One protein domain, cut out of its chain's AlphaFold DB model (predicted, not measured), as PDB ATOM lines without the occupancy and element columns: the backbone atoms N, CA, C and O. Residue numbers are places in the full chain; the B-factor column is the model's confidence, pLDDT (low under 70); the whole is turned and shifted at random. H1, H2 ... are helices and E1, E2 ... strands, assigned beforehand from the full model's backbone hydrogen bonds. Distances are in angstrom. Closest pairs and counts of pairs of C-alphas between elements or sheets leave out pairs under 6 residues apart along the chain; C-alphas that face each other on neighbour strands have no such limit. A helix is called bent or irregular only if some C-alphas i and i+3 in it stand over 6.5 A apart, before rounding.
ATOM      1  N   GLU A   5     -10.621  37.581  22.012       92.00
ATOM      2  CA  GLU A   5     -11.314  36.925  23.119       92.00
ATOM      3  C   GLU A   5     -10.494  35.750  23.672       92.00
ATOM      4  O   GLU A   5     -10.277  35.666  24.880       92.00
ATOM      5  N   GLU A   6      -9.950  34.897  22.799       89.12
ATOM      6  CA  GLU A   6      -9.060  33.799  23.199       89.12
ATOM      7  C   GLU A   6      -7.757  34.312  23.844       89.12
ATOM      8  O   GLU A   6      -7.272  33.728  24.813       89.12
ATOM      9  N   LEU A   7      -7.190  35.425  23.357       89.75
ATOM     10  CA  LEU A   7      -6.017  36.051  23.985       89.75
ATOM     11  C   LEU A   7      -6.336  36.582  25.384       89.75
ATOM     12  O   LEU A   7      -5.541  36.396  26.304       89.75
ATOM     13  N   GLN A   8      -7.500  37.205  25.563       88.00
ATOM     14  CA  GLN A   8      -7.912  37.749  26.852       88.00
ATOM     15  C   GLN A   8      -8.217  36.647  27.873       88.00
ATOM     16  O   GLN A   8      -7.843  36.776  29.037       88.00
ATOM     17  N   GLN A   9      -8.814  35.533  27.442       84.06
ATOM     18  CA  GLN A   9      -8.991  34.351  28.291       84.06
ATOM     19  C   GLN A   9      -7.639  33.778  28.748       84.06
ATOM     20  O   GLN A   9      -7.461  33.502  29.935       84.06
ATOM     21  N   ASN A  10      -6.657  33.670  27.846       83.38
ATOM     22  CA  ASN A  10      -5.313  33.203  28.197       83.38
ATOM     23  C   ASN A  10      -4.599  34.143  29.180       83.38
ATOM     24  O   ASN A  10      -3.906  33.678  30.082       83.38
ATOM     25  N   GLU A  11      -4.788  35.455  29.044       83.19
ATOM     26  CA  GLU A  11      -4.242  36.446  29.976       83.19
ATOM     27  C   GLU A  11      -4.853  36.288  31.377       83.19
ATOM     28  O   GLU A  11      -4.121  36.199  32.364       83.19
ATOM     29  N   VAL A  12      -6.177  36.127  31.479       75.69
ATOM     30  CA  VAL A  12      -6.863  35.868  32.758       75.69
ATOM     31  C   VAL A  12      -6.342  34.594  33.432       75.69
ATOM     32  O   VAL A  12      -6.002  34.632  34.613       75.69
ATOM     33  N   LEU A  13      -6.163  33.497  32.685       69.44
ATOM     34  CA  LEU A  13      -5.606  32.236  33.209       69.44
ATOM     35  C   LEU A  13      -4.171  32.380  33.757       69.44
ATOM     36  O   LEU A  13      -3.729  31.586  34.599       69.44
ATOM     37  N   THR A  14      -3.421  33.383  33.291       68.19
ATOM     38  CA  THR A  14      -2.070  33.665  33.796       68.19
ATOM     39  C   THR A  14      -2.063  34.492  35.075       68.19
ATOM     40  O   THR A  14      -1.194  34.266  35.917       68.19
ATOM     41  N   VAL A  15      -3.036  35.393  35.244       64.56
ATOM     42  CA  VAL A  15      -3.121  36.338  36.370       64.56
ATOM     43  C   VAL A  15      -3.907  35.754  37.549       64.56
ATOM     44  O   VAL A  15      -3.529  35.962  38.703       64.56
ATOM     45  N   GLU A  16      -4.952  34.965  37.293       60.88
ATOM     46  CA  GLU A  16      -5.719  34.280  38.339       60.88
ATOM     47  C   GLU A  16      -5.016  32.980  38.792       60.88
ATOM     48  O   GLU A  16      -5.295  31.869  38.348       60.88
ATOM     49  N   THR A  17      -4.065  33.139  39.720       53.50
ATOM     50  CA  THR A  17      -3.932  32.303  40.938       53.50
ATOM     51  C   THR A  17      -3.932  30.771  40.794       53.50
ATOM     52  O   THR A  17      -4.522  30.059  41.603       53.50
ATOM     53  N   ARG A  18      -3.191  30.223  39.828       63.06
ATOM     54  CA  ARG A  18      -2.622  28.868  39.966       63.06
ATOM     55  C   ARG A  18      -1.112  28.971  39.867       63.06
ATOM     56  O   ARG A  18      -0.607  29.283  38.784       63.06
ATOM     57  N   TYR A  19      -0.411  28.771  40.978       72.88
ATOM     58  CA  TYR A  19       1.032  28.574  40.919       72.88
ATOM     59  C   TYR A  19       1.290  27.231  40.236       72.88
ATOM     60  O   TYR A  19       0.502  26.298  40.398       72.88
ATOM     61  N   LEU A  20       2.338  27.184  39.418       85.62
ATOM     62  CA  LEU A  20       2.941  25.938  38.974       85.62
ATOM     63  C   LEU A  20       4.221  25.804  39.780       85.62
ATOM     64  O   LEU A  20       5.175  26.546  39.551       85.62
ATOM     65  N   GLU A  21       4.200  24.923  40.766       87.81
ATOM     66  CA  GLU A  21       5.347  24.676  41.630       87.81
ATOM     67  C   GLU A  21       5.783  23.230  41.459       87.81
ATOM     68  O   GLU A  21       4.964  22.316  41.465       87.81
ATOM     69  N   THR A  22       7.074  23.020  41.256       91.88
ATOM     70  CA  THR A  22       7.641  21.684  41.089       91.88
ATOM     71  C   THR A  22       7.907  21.042  42.440       91.88
ATOM     72  O   THR A  22       8.545  21.666  43.286       91.88
ATOM     73  N   TYR A  23       7.518  19.783  42.589       91.75
ATOM     74  CA  TYR A  23       7.877  18.929  43.711       91.75
ATOM     75  C   TYR A  23       8.660  17.744  43.163       91.75
ATOM     76  O   TYR A  23       8.136  16.960  42.375       91.75
ATOM     77  N   ILE A  24       9.939  17.681  43.528       93.38
ATOM     78  CA  ILE A  24      10.885  16.689  43.024       93.38
ATOM     79  C   ILE A  24      11.374  15.790  44.162       93.38
ATOM     80  O   ILE A  24      11.883  16.274  45.183       93.38
ATOM     81  N   GLU A  25      11.317  14.477  43.962       91.56
ATOM     82  CA  GLU A  25      11.736  13.478  44.938       91.56
ATOM     83  C   GLU A  25      13.244  13.601  45.199       91.56
ATOM     84  O   GLU A  25      14.076  13.707  44.282       91.56
ATOM     85  N   GLY A  26      13.610  13.631  46.480       92.56
ATOM     86  CA  GLY A  26      14.974  13.852  46.957       92.56
ATOM     87  C   GLY A  26      15.434  15.316  46.942       92.56
ATOM     88  O   GLY A  26      16.559  15.582  47.366       92.56
ATOM     89  N   ARG A  27      14.600  16.258  46.475       93.75
ATOM     90  CA  ARG A  27      14.846  17.712  46.548       93.75
ATOM     91  C   ARG A  27      13.822  18.402  47.448       93.75
ATOM     92  O   ARG A  27      14.215  19.066  48.402       93.75
ATOM     93  N   ASP A  28      12.540  18.197  47.152       91.94
ATOM     94  CA  ASP A  28      11.411  18.907  47.768       91.94
ATOM     95  C   ASP A  28      10.531  17.981  48.629       91.94
ATOM     96  O   ASP A  28       9.798  18.452  49.497       91.94
ATOM     97  N   HIS A  29      10.619  16.661  48.427       88.69
ATOM     98  CA  HIS A  29       9.974  15.639  49.259       88.69
ATOM     99  C   HIS A  29      10.806  14.349  49.322       88.69
ATOM    100  O   HIS A  29      11.708  14.127  48.514       88.69
ATOM    101  N   GLU A  30      10.519  13.498  50.311       91.56
ATOM    102  CA  GLU A  30      11.333  12.308  50.615       91.56
ATOM    103  C   GLU A  30      10.921  11.046  49.848       91.56
ATOM    104  O   GLU A  30      11.715  10.112  49.752       91.56
ATOM    105  N   SER A  31       9.689  10.992  49.339       89.25
ATOM    106  CA  SER A  31       9.166   9.822  48.628       89.25
ATOM    107  C   SER A  31       8.036  10.184  47.668       89.25
ATOM    108  O   SER A  31       7.236  11.059  48.012       89.25
ATOM    109  N   GLY A  32       7.903   9.464  46.554       88.50
ATOM    110  CA  GLY A  32       6.785   9.586  45.605       88.50
ATOM    111  C   GLY A  32       7.231  10.056  44.221       88.50
ATOM    112  O   GLY A  32       8.423  10.184  43.973       88.50
ATOM    113  N   ASP A  33       6.278  10.315  43.328       89.69
ATOM    114  CA  ASP A  33       6.581  10.777  41.969       89.69
ATOM    115  C   ASP A  33       6.948  12.270  41.944       89.69
ATOM    116  O   ASP A  33       6.506  13.033  42.798       89.69
ATOM    117  N   ASP A  34       7.723  12.680  40.936       92.94
ATOM    118  CA  ASP A  34       7.955  14.089  40.606       92.94
ATOM    119  C   ASP A  34       6.686  14.686  39.959       92.94
ATOM    120  O   ASP A  34       6.142  14.120  39.002       92.94
ATOM    121  N   PHE A  35       6.230  15.856  40.413       91.44
ATOM    122  CA  PHE A  35       5.016  16.491  39.882       91.44
ATOM    123  C   PHE A  35       5.080  18.021  39.871       91.44
ATOM    124  O   PHE A  35       5.904  18.651  40.535       91.44
ATOM    125  N   ILE A  36       4.184  18.632  39.096       90.50
ATOM    126  CA  ILE A  36       3.910  20.068  39.152       90.50
ATOM    127  C   ILE A  36       2.587  20.250  39.884       90.50
ATOM    128  O   ILE A  36       1.532  19.870  39.373       90.50
ATOM    129  N   MET A  37       2.649  20.857  41.063       86.81
ATOM    130  CA  MET A  37       1.466  21.222  41.820       86.81
ATOM    131  C   MET A  37       0.715  22.334  41.095       86.81
ATOM    132  O   MET A  37       1.330  23.334  40.701       86.81
ATOM    133  N   THR A  38      -0.603  22.187  40.933       81.44
ATOM    134  CA  THR A  38      -1.439  23.244  40.348       81.44
ATOM    135  C   THR A  38      -2.443  23.780  41.367       81.44
ATOM    136  O   THR A  38      -3.205  23.034  41.970       81.44
ATOM    137  N   GLY A  39      -2.476  25.103  41.571       73.38
ATOM    138  CA  GLY A  39      -3.495  25.732  42.427       73.38
ATOM    139  C   GLY A  39      -2.968  26.711  43.473       73.38
ATOM    140  O   GLY A  39      -1.890  27.289  43.331       73.38
ATOM    141  N   ILE A  40      -3.788  26.922  44.506       62.69
ATOM    142  CA  ILE A  40      -3.509  27.745  45.689       62.69
ATOM    143  C   ILE A  40      -3.526  26.839  46.925       62.69
ATOM    144  O   ILE A  40      -4.576  26.597  47.516       62.69
ATOM    145  N   GLY A  41      -2.349  26.339  47.303       60.03
ATOM    146  CA  GLY A  41      -2.138  25.521  48.501       60.03
ATOM    147  C   GLY A  41      -2.300  24.011  48.300       60.03
ATOM    148  O   GLY A  41      -2.748  23.547  47.253       60.03
ATOM    149  N   PHE A  42      -1.926  23.258  49.340       57.72
ATOM    150  CA  PHE A  42      -2.026  21.799  49.382       57.72
ATOM    151  C   PHE A  42      -3.493  21.347  49.388       57.72
ATOM    152  O   PHE A  42      -4.255  21.747  50.271       57.72
ATOM    153  N   GLY A  43      -3.870  20.486  48.437       58.78
ATOM    154  CA  GLY A  43      -5.179  19.819  48.418       58.78
ATOM    155  C   GLY A  43      -6.119  20.175  47.263       58.78
ATOM    156  O   GLY A  43      -7.324  20.015  47.424       58.78
ATOM    157  N   ASN A  44      -5.613  20.637  46.115       55.03
ATOM    158  CA  ASN A  44      -6.415  20.741  44.893       55.03
ATOM    159  C   ASN A  44      -6.003  19.621  43.924       55.03
ATOM    160  O   ASN A  44      -4.830  19.457  43.626       55.03
ATOM    161  N   GLU A  45      -6.971  18.824  43.482       61.44
ATOM    162  CA  GLU A  45      -6.801  17.453  42.968       61.44
ATOM    163  C   GLU A  45      -6.287  17.336  41.510       61.44
ATOM    164  O   GLU A  45      -6.442  16.287  40.892       61.44
ATOM    165  N   ASP A  46      -5.640  18.373  40.964       75.44
ATOM    166  CA  ASP A  46      -5.243  18.450  39.544       75.44
ATOM    167  C   ASP A  46      -3.723  18.647  39.352       75.44
ATOM    168  O   ASP A  46      -3.281  19.474  38.545       75.44
ATOM    169  N   ASP A  47      -2.896  17.932  40.112       86.06
ATOM    170  CA  ASP A  47      -1.442  17.993  39.942       86.06
ATOM    171  C   ASP A  47      -1.004  17.329  38.631       86.06
ATOM    172  O   ASP A  47      -1.484  16.261  38.231       86.06
ATOM    173  N   ILE A  48      -0.058  17.962  37.940       88.00
ATOM    174  CA  ILE A  48       0.447  17.470  36.661       88.00
ATOM    175  C   ILE A  48       1.588  16.497  36.943       88.00
ATOM    176  O   ILE A  48       2.696  16.894  37.306       88.00
ATOM    177  N   ASN A  49       1.316  15.214  36.718       88.50
ATOM    178  CA  ASN A  49       2.312  14.151  36.773       88.50
ATOM    179  C   ASN A  49       2.920  13.930  35.383       88.50
ATOM    180  O   ASN A  49       2.207  13.616  34.424       88.50
ATOM    181  N   LEU A  50       4.239  14.082  35.269       86.12
ATOM    182  CA  LEU A  50       4.969  13.976  34.005       86.12
ATOM    183  C   LEU A  50       5.815  12.701  33.992       86.12
ATOM    184  O   LEU A  50       6.867  12.615  34.616       86.12
ATOM    185  N   GLN A  51       5.367  11.699  33.242       85.81
ATOM    186  CA  GLN A  51       6.097  10.439  33.093       85.81
ATOM    187  C   GLN A  51       7.252  10.591  32.091       85.81
ATOM    188  O   GLN A  51       7.129  11.302  31.094       85.81
ATOM    189  N   ASN A  52       8.366   9.887  32.325       88.56
ATOM    190  CA  ASN A  52       9.558   9.884  31.455       88.56
ATOM    191  C   ASN A  52      10.137  11.281  31.148       88.56
ATOM    192  O   ASN A  52      10.693  11.501  30.072       88.56
ATOM    193  N   THR A  53       9.992  12.225  32.075       91.19
ATOM    194  CA  THR A  53      10.436  13.615  31.919       91.19
ATOM    195  C   THR A  53      11.586  13.883  32.884       91.19
ATOM    196  O   THR A  53      11.571  13.392  34.012       91.19
ATOM    197  N   SER A  54      12.626  14.603  32.453       93.75
ATOM    198  CA  SER A  54      13.734  14.914  33.358       93.75
ATOM    199  C   SER A  54      13.326  15.992  34.365       93.75
ATOM    200  O   SER A  54      12.512  16.857  34.057       93.75
ATOM    201  N   LYS A  55      13.953  16.007  35.546       93.69
ATOM    202  CA  LYS A  55      13.733  17.047  36.570       93.69
ATOM    203  C   LYS A  55      13.900  18.467  36.007       93.69
ATOM    204  O   LYS A  55      13.126  19.360  36.329       93.69
ATOM    205  N   ALA A  56      14.865  18.651  35.102       93.31
ATOM    206  CA  ALA A  56      15.100  19.923  34.426       93.31
ATOM    207  C   ALA A  56      13.959  20.311  33.469       93.31
ATOM    208  O   ALA A  56      13.616  21.487  33.372       93.31
ATOM    209  N   ASP A  57      13.353  19.341  32.783       93.69
ATOM    210  CA  ASP A  57      12.204  19.591  31.910       93.69
ATOM    211  C   ASP A  57      10.948  19.924  32.726       93.69
ATOM    212  O   ASP A  57      10.174  20.792  32.327       93.69
ATOM    213  N   ILE A  58      10.765  19.290  33.890       92.00
ATOM    214  CA  ILE A  58       9.676  19.612  34.827       92.00
ATOM    215  C   ILE A  58       9.806  21.068  35.298       92.00
ATOM    216  O   ILE A  58       8.848  21.838  35.185       92.00
ATOM    217  N   ASP A  59      11.003  21.473  35.740       91.31
ATOM    218  CA  ASP A  59      11.298  22.859  36.124       91.31
ATOM    219  C   ASP A  59      11.050  23.830  34.955       91.31
ATOM    220  O   ASP A  59      10.430  24.883  35.136       91.31
ATOM    221  N   PHE A  60      11.486  23.482  33.742       91.00
ATOM    222  CA  PHE A  60      11.259  24.300  32.548       91.00
ATOM    223  C   PHE A  60       9.762  24.499  32.260       91.00
ATOM    224  O   PHE A  60       9.322  25.631  32.046       91.00
ATOM    225  N   ILE A  61       8.967  23.426  32.305       89.25
ATOM    226  CA  ILE A  61       7.520  23.469  32.055       89.25
ATOM    227  C   ILE A  61       6.807  24.320  33.111       89.25
ATOM    228  O   ILE A  61       5.987  25.168  32.752       89.25
ATOM    229  N   ALA A  62       7.135  24.153  34.396       88.12
ATOM    230  CA  ALA A  62       6.530  24.941  35.472       88.12
ATOM    231  C   ALA A  62       6.805  26.447  35.308       88.12
ATOM    232  O   ALA A  62       5.924  27.281  35.532       88.12
ATOM    233  N   ASN A  63       8.001  26.801  34.830       87.38
ATOM    234  CA  ASN A  63       8.398  28.186  34.593       87.38
ATOM    235  C   ASN A  63       7.806  28.801  33.315       87.38
ATOM    236  O   ASN A  63       7.795  30.024  33.193       87.38
ATOM    237  N   ALA A  64       7.276  28.009  32.378       85.31
ATOM    238  CA  ALA A  64       6.787  28.516  31.091       85.31
ATOM    239  C   ALA A  64       5.573  29.457  31.223       85.31
ATOM    240  O   ALA A  64       5.346  30.319  30.370       85.31
ATOM    241  N   LYS A  65       4.790  29.341  32.307       80.38
ATOM    242  CA  LYS A  65       3.585  30.162  32.521       80.38
ATOM    243  C   LYS A  65       3.889  31.666  32.568       80.38
ATOM    244  O   LYS A  65       3.069  32.463  32.113       80.38
ATOM    245  N   GLN A  66       5.063  32.060  33.066       77.19
ATOM    246  CA  GLN A  66       5.447  33.473  33.191       77.19
ATOM    247  C   GLN A  66       5.711  34.162  31.842       77.19
ATOM    248  O   GLN A  66       5.680  35.390  31.763       77.19
ATOM    249  N   ASP A  67       5.957  33.391  30.781       86.62
ATOM    250  CA  ASP A  67       6.251  33.931  29.454       86.62
ATOM    251  C   ASP A  67       4.982  34.219  28.638       86.62
ATOM    252  O   ASP A  67       5.025  34.981  27.669       86.62
ATOM    253  N   ILE A  68       3.829  33.681  29.048       85.25
ATOM    254  CA  ILE A  68       2.553  33.841  28.337       85.25
ATOM    255  C   ILE A  68       2.138  35.320  28.193       85.25
ATOM    256  O   ILE A  68       1.792  35.708  27.075       85.25
ATOM    257  N   PRO A  69       2.231  36.195  29.218       86.19
ATOM    258  CA  PRO A  69       1.928  37.618  29.042       86.19
ATOM    259  C   PRO A  69       2.794  38.300  27.971       86.19
ATOM    260  O   PRO A  69       2.294  39.106  27.186       86.19
ATOM    261  N   ARG A  70       4.086  37.943  27.886       88.81
ATOM    262  CA  ARG A  70       5.005  38.477  26.864       88.81
ATOM    263  C   ARG A  70       4.623  37.991  25.467       88.81
ATOM    264  O   ARG A  70       4.633  38.776  24.523       88.81
ATOM    265  N   LEU A  71       4.243  36.719  25.342       90.25
ATOM    266  CA  LEU A  71       3.760  36.135  24.088       90.25
ATOM    267  C   LEU A  71       2.466  36.808  23.608       90.25
ATOM    268  O   LEU A  71       2.359  37.159  22.436       90.25
ATOM    269  N   ILE A  72       1.502  37.036  24.505       90.94
ATOM    270  CA  ILE A  72       0.248  37.732  24.180       90.94
ATOM    271  C   ILE A  72       0.534  39.162  23.701       90.94
ATOM    272  O   ILE A  72      -0.032  39.599  22.696       90.94
ATOM    273  N   GLN A  73       1.436  39.878  24.380       91.62
ATOM    274  CA  GLN A  73       1.850  41.220  23.972       91.62
ATOM    275  C   GLN A  73       2.452  41.226  22.560       91.62
ATOM    276  O   GLN A  73       2.093  42.078  21.746       91.62
ATOM    277  N   GLU A  74       3.319  40.263  22.251       94.88
ATOM    278  CA  GLU A  74       3.944  40.158  20.932       94.88
ATOM    279  C   GLU A  74       2.928  39.809  19.834       94.88
ATOM    280  O   GLU A  74       2.968  40.389  18.749       94.88
ATOM    281  N   ILE A  75       1.954  38.937  20.118       93.69
ATOM    282  CA  ILE A  75       0.862  38.635  19.179       93.69
ATOM    283  C   ILE A  75       0.039  39.894  18.878       93.69
ATOM    284  O   ILE A  75      -0.270  40.154  17.715       93.69
ATOM    285  N   ARG A  76      -0.311  40.690  19.899       93.88
ATOM    286  CA  ARG A  76      -1.045  41.953  19.709       93.88
ATOM    287  C   ARG A  76      -0.247  42.936  18.850       93.88
ATOM    288  O   ARG A  76      -0.819  43.512  17.929       93.88
ATOM    289  N   ARG A  77       1.063  43.060  19.097       95.00
ATOM    290  CA  ARG A  77       1.979  43.897  18.304       95.00
ATOM    291  C   ARG A  77       1.989  43.485  16.828       95.00
ATOM    292  O   ARG A  77       1.791  44.324  15.959       95.00
ATOM    293  N   LEU A  78       2.150  42.192  16.551       95.00
ATOM    294  CA  LEU A  78       2.187  41.653  15.187       95.00
ATOM    295  C   LEU A  78       0.852  41.772  14.434       95.00
ATOM    296  O   LEU A  78       0.852  41.740  13.211       95.00
ATOM    297  N   LYS A  79      -0.283  41.869  15.138       89.69
ATOM    298  CA  LYS A  79      -1.612  42.063  14.527       89.69
ATOM    299  C   LYS A  79      -1.932  43.532  14.229       89.69
ATOM    300  O   LYS A  79      -2.874  43.786  13.483       89.69
ATOM    301  N   SER A  80      -1.228  44.471  14.864       85.69
ATOM    302  CA  SER A  80      -1.396  45.914  14.640       85.69
ATOM    303  C   SER A  80      -0.495  46.487  13.543       85.69
ATOM    304  O   SER A  80      -0.730  47.621  13.129       85.69
ATOM    305  N   ASP A  81       0.511  45.720  13.114       67.88
ATOM    306  CA  ASP A  81       1.374  46.002  11.956       67.88
ATOM    307  C   ASP A  81       0.668  45.622  10.636       67.88
ATOM    308  O   ASP A  81       0.846  46.359   9.637       67.88
TER     309      ASP A  81
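What this domain is: This is residues 5 to 81 of the 81 residues of an uncharacterized protein of Mucilaginibacter ginkgonis (UniProt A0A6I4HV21). A long bent helix, H2, runs along much of a rod-shaped model; the small strand hairpin E1 and E2 packs on its first arm, H2a, and the shorter helix H1 packs on residues 69 to 72 of its second arm, H2b. The printed part has 77 residues, with two named helices and two named strands in the order H1, E1, E2, H2; the sheet is antiparallel and the class is mixed, helices and strands. The whole is loose, with a radius of gyration of the C-alphas of 15.3 A, and spans 52 by 25 by 17 A.

How they stand to each other: Start at the hairpin of E1, residues 19 to 23, and E2, residues 35 to 39, where N 23 and O 35 are 2.8 A apart and N 37 and O 21 are 2.8 A apart, both within hydrogen-bond range. Residues 35 to 36 of E2 also pair, antiparallel, with residues 48 to 49. H2, residues 55 to 80, was assigned as one helix by its hydrogen bonds but is bent, with C-alphas 66 and 69 6.8 A apart; its arms H2a, residues 55 to 66, and H2b, residues 69 to 80, stand at a steep tilt of 51 degrees. H2a is itself irregular, with C-alphas 62 and 65 6.7 A apart. The closest C-alphas of E1 and H2a, Leu 20 and Ala 62, are 5.1 A apart. H1, residues 5 to 15, touches H2b, closest at the C-alphas of Glu 11 and Pro 69, 6.3 A, at a shallow tilt of 24 degrees, opposite ways. E2 and H2b are apart. Each O i to N i+4 pair is within hydrogen-bond range in H1 and H2b, but 6 of 8 in H2a.

Where its parts are: Find C-alpha 19 at (1.032, 28.574, 40.919); from there E1 runs 12.2 A to C-alpha 23, and E2 runs 12.8 A. H1 begins at C-alpha 5, (-11.314, 36.925, 23.119), and is 15.6 A long. H2a is 18.7 A long, and H2b runs 16.9 A to C-alpha 80 at (-1.396, 45.914, 14.640).

The domain as a whole: The two C-alphas farthest apart, those of Glu 30 and Asp 81, are 52.2 A apart. The printed part has no cut; the links E1 to E2 and E2 to H2 are long. Look for pLDDT under 70 at residues 13 to 18, 40 to 45 and 81.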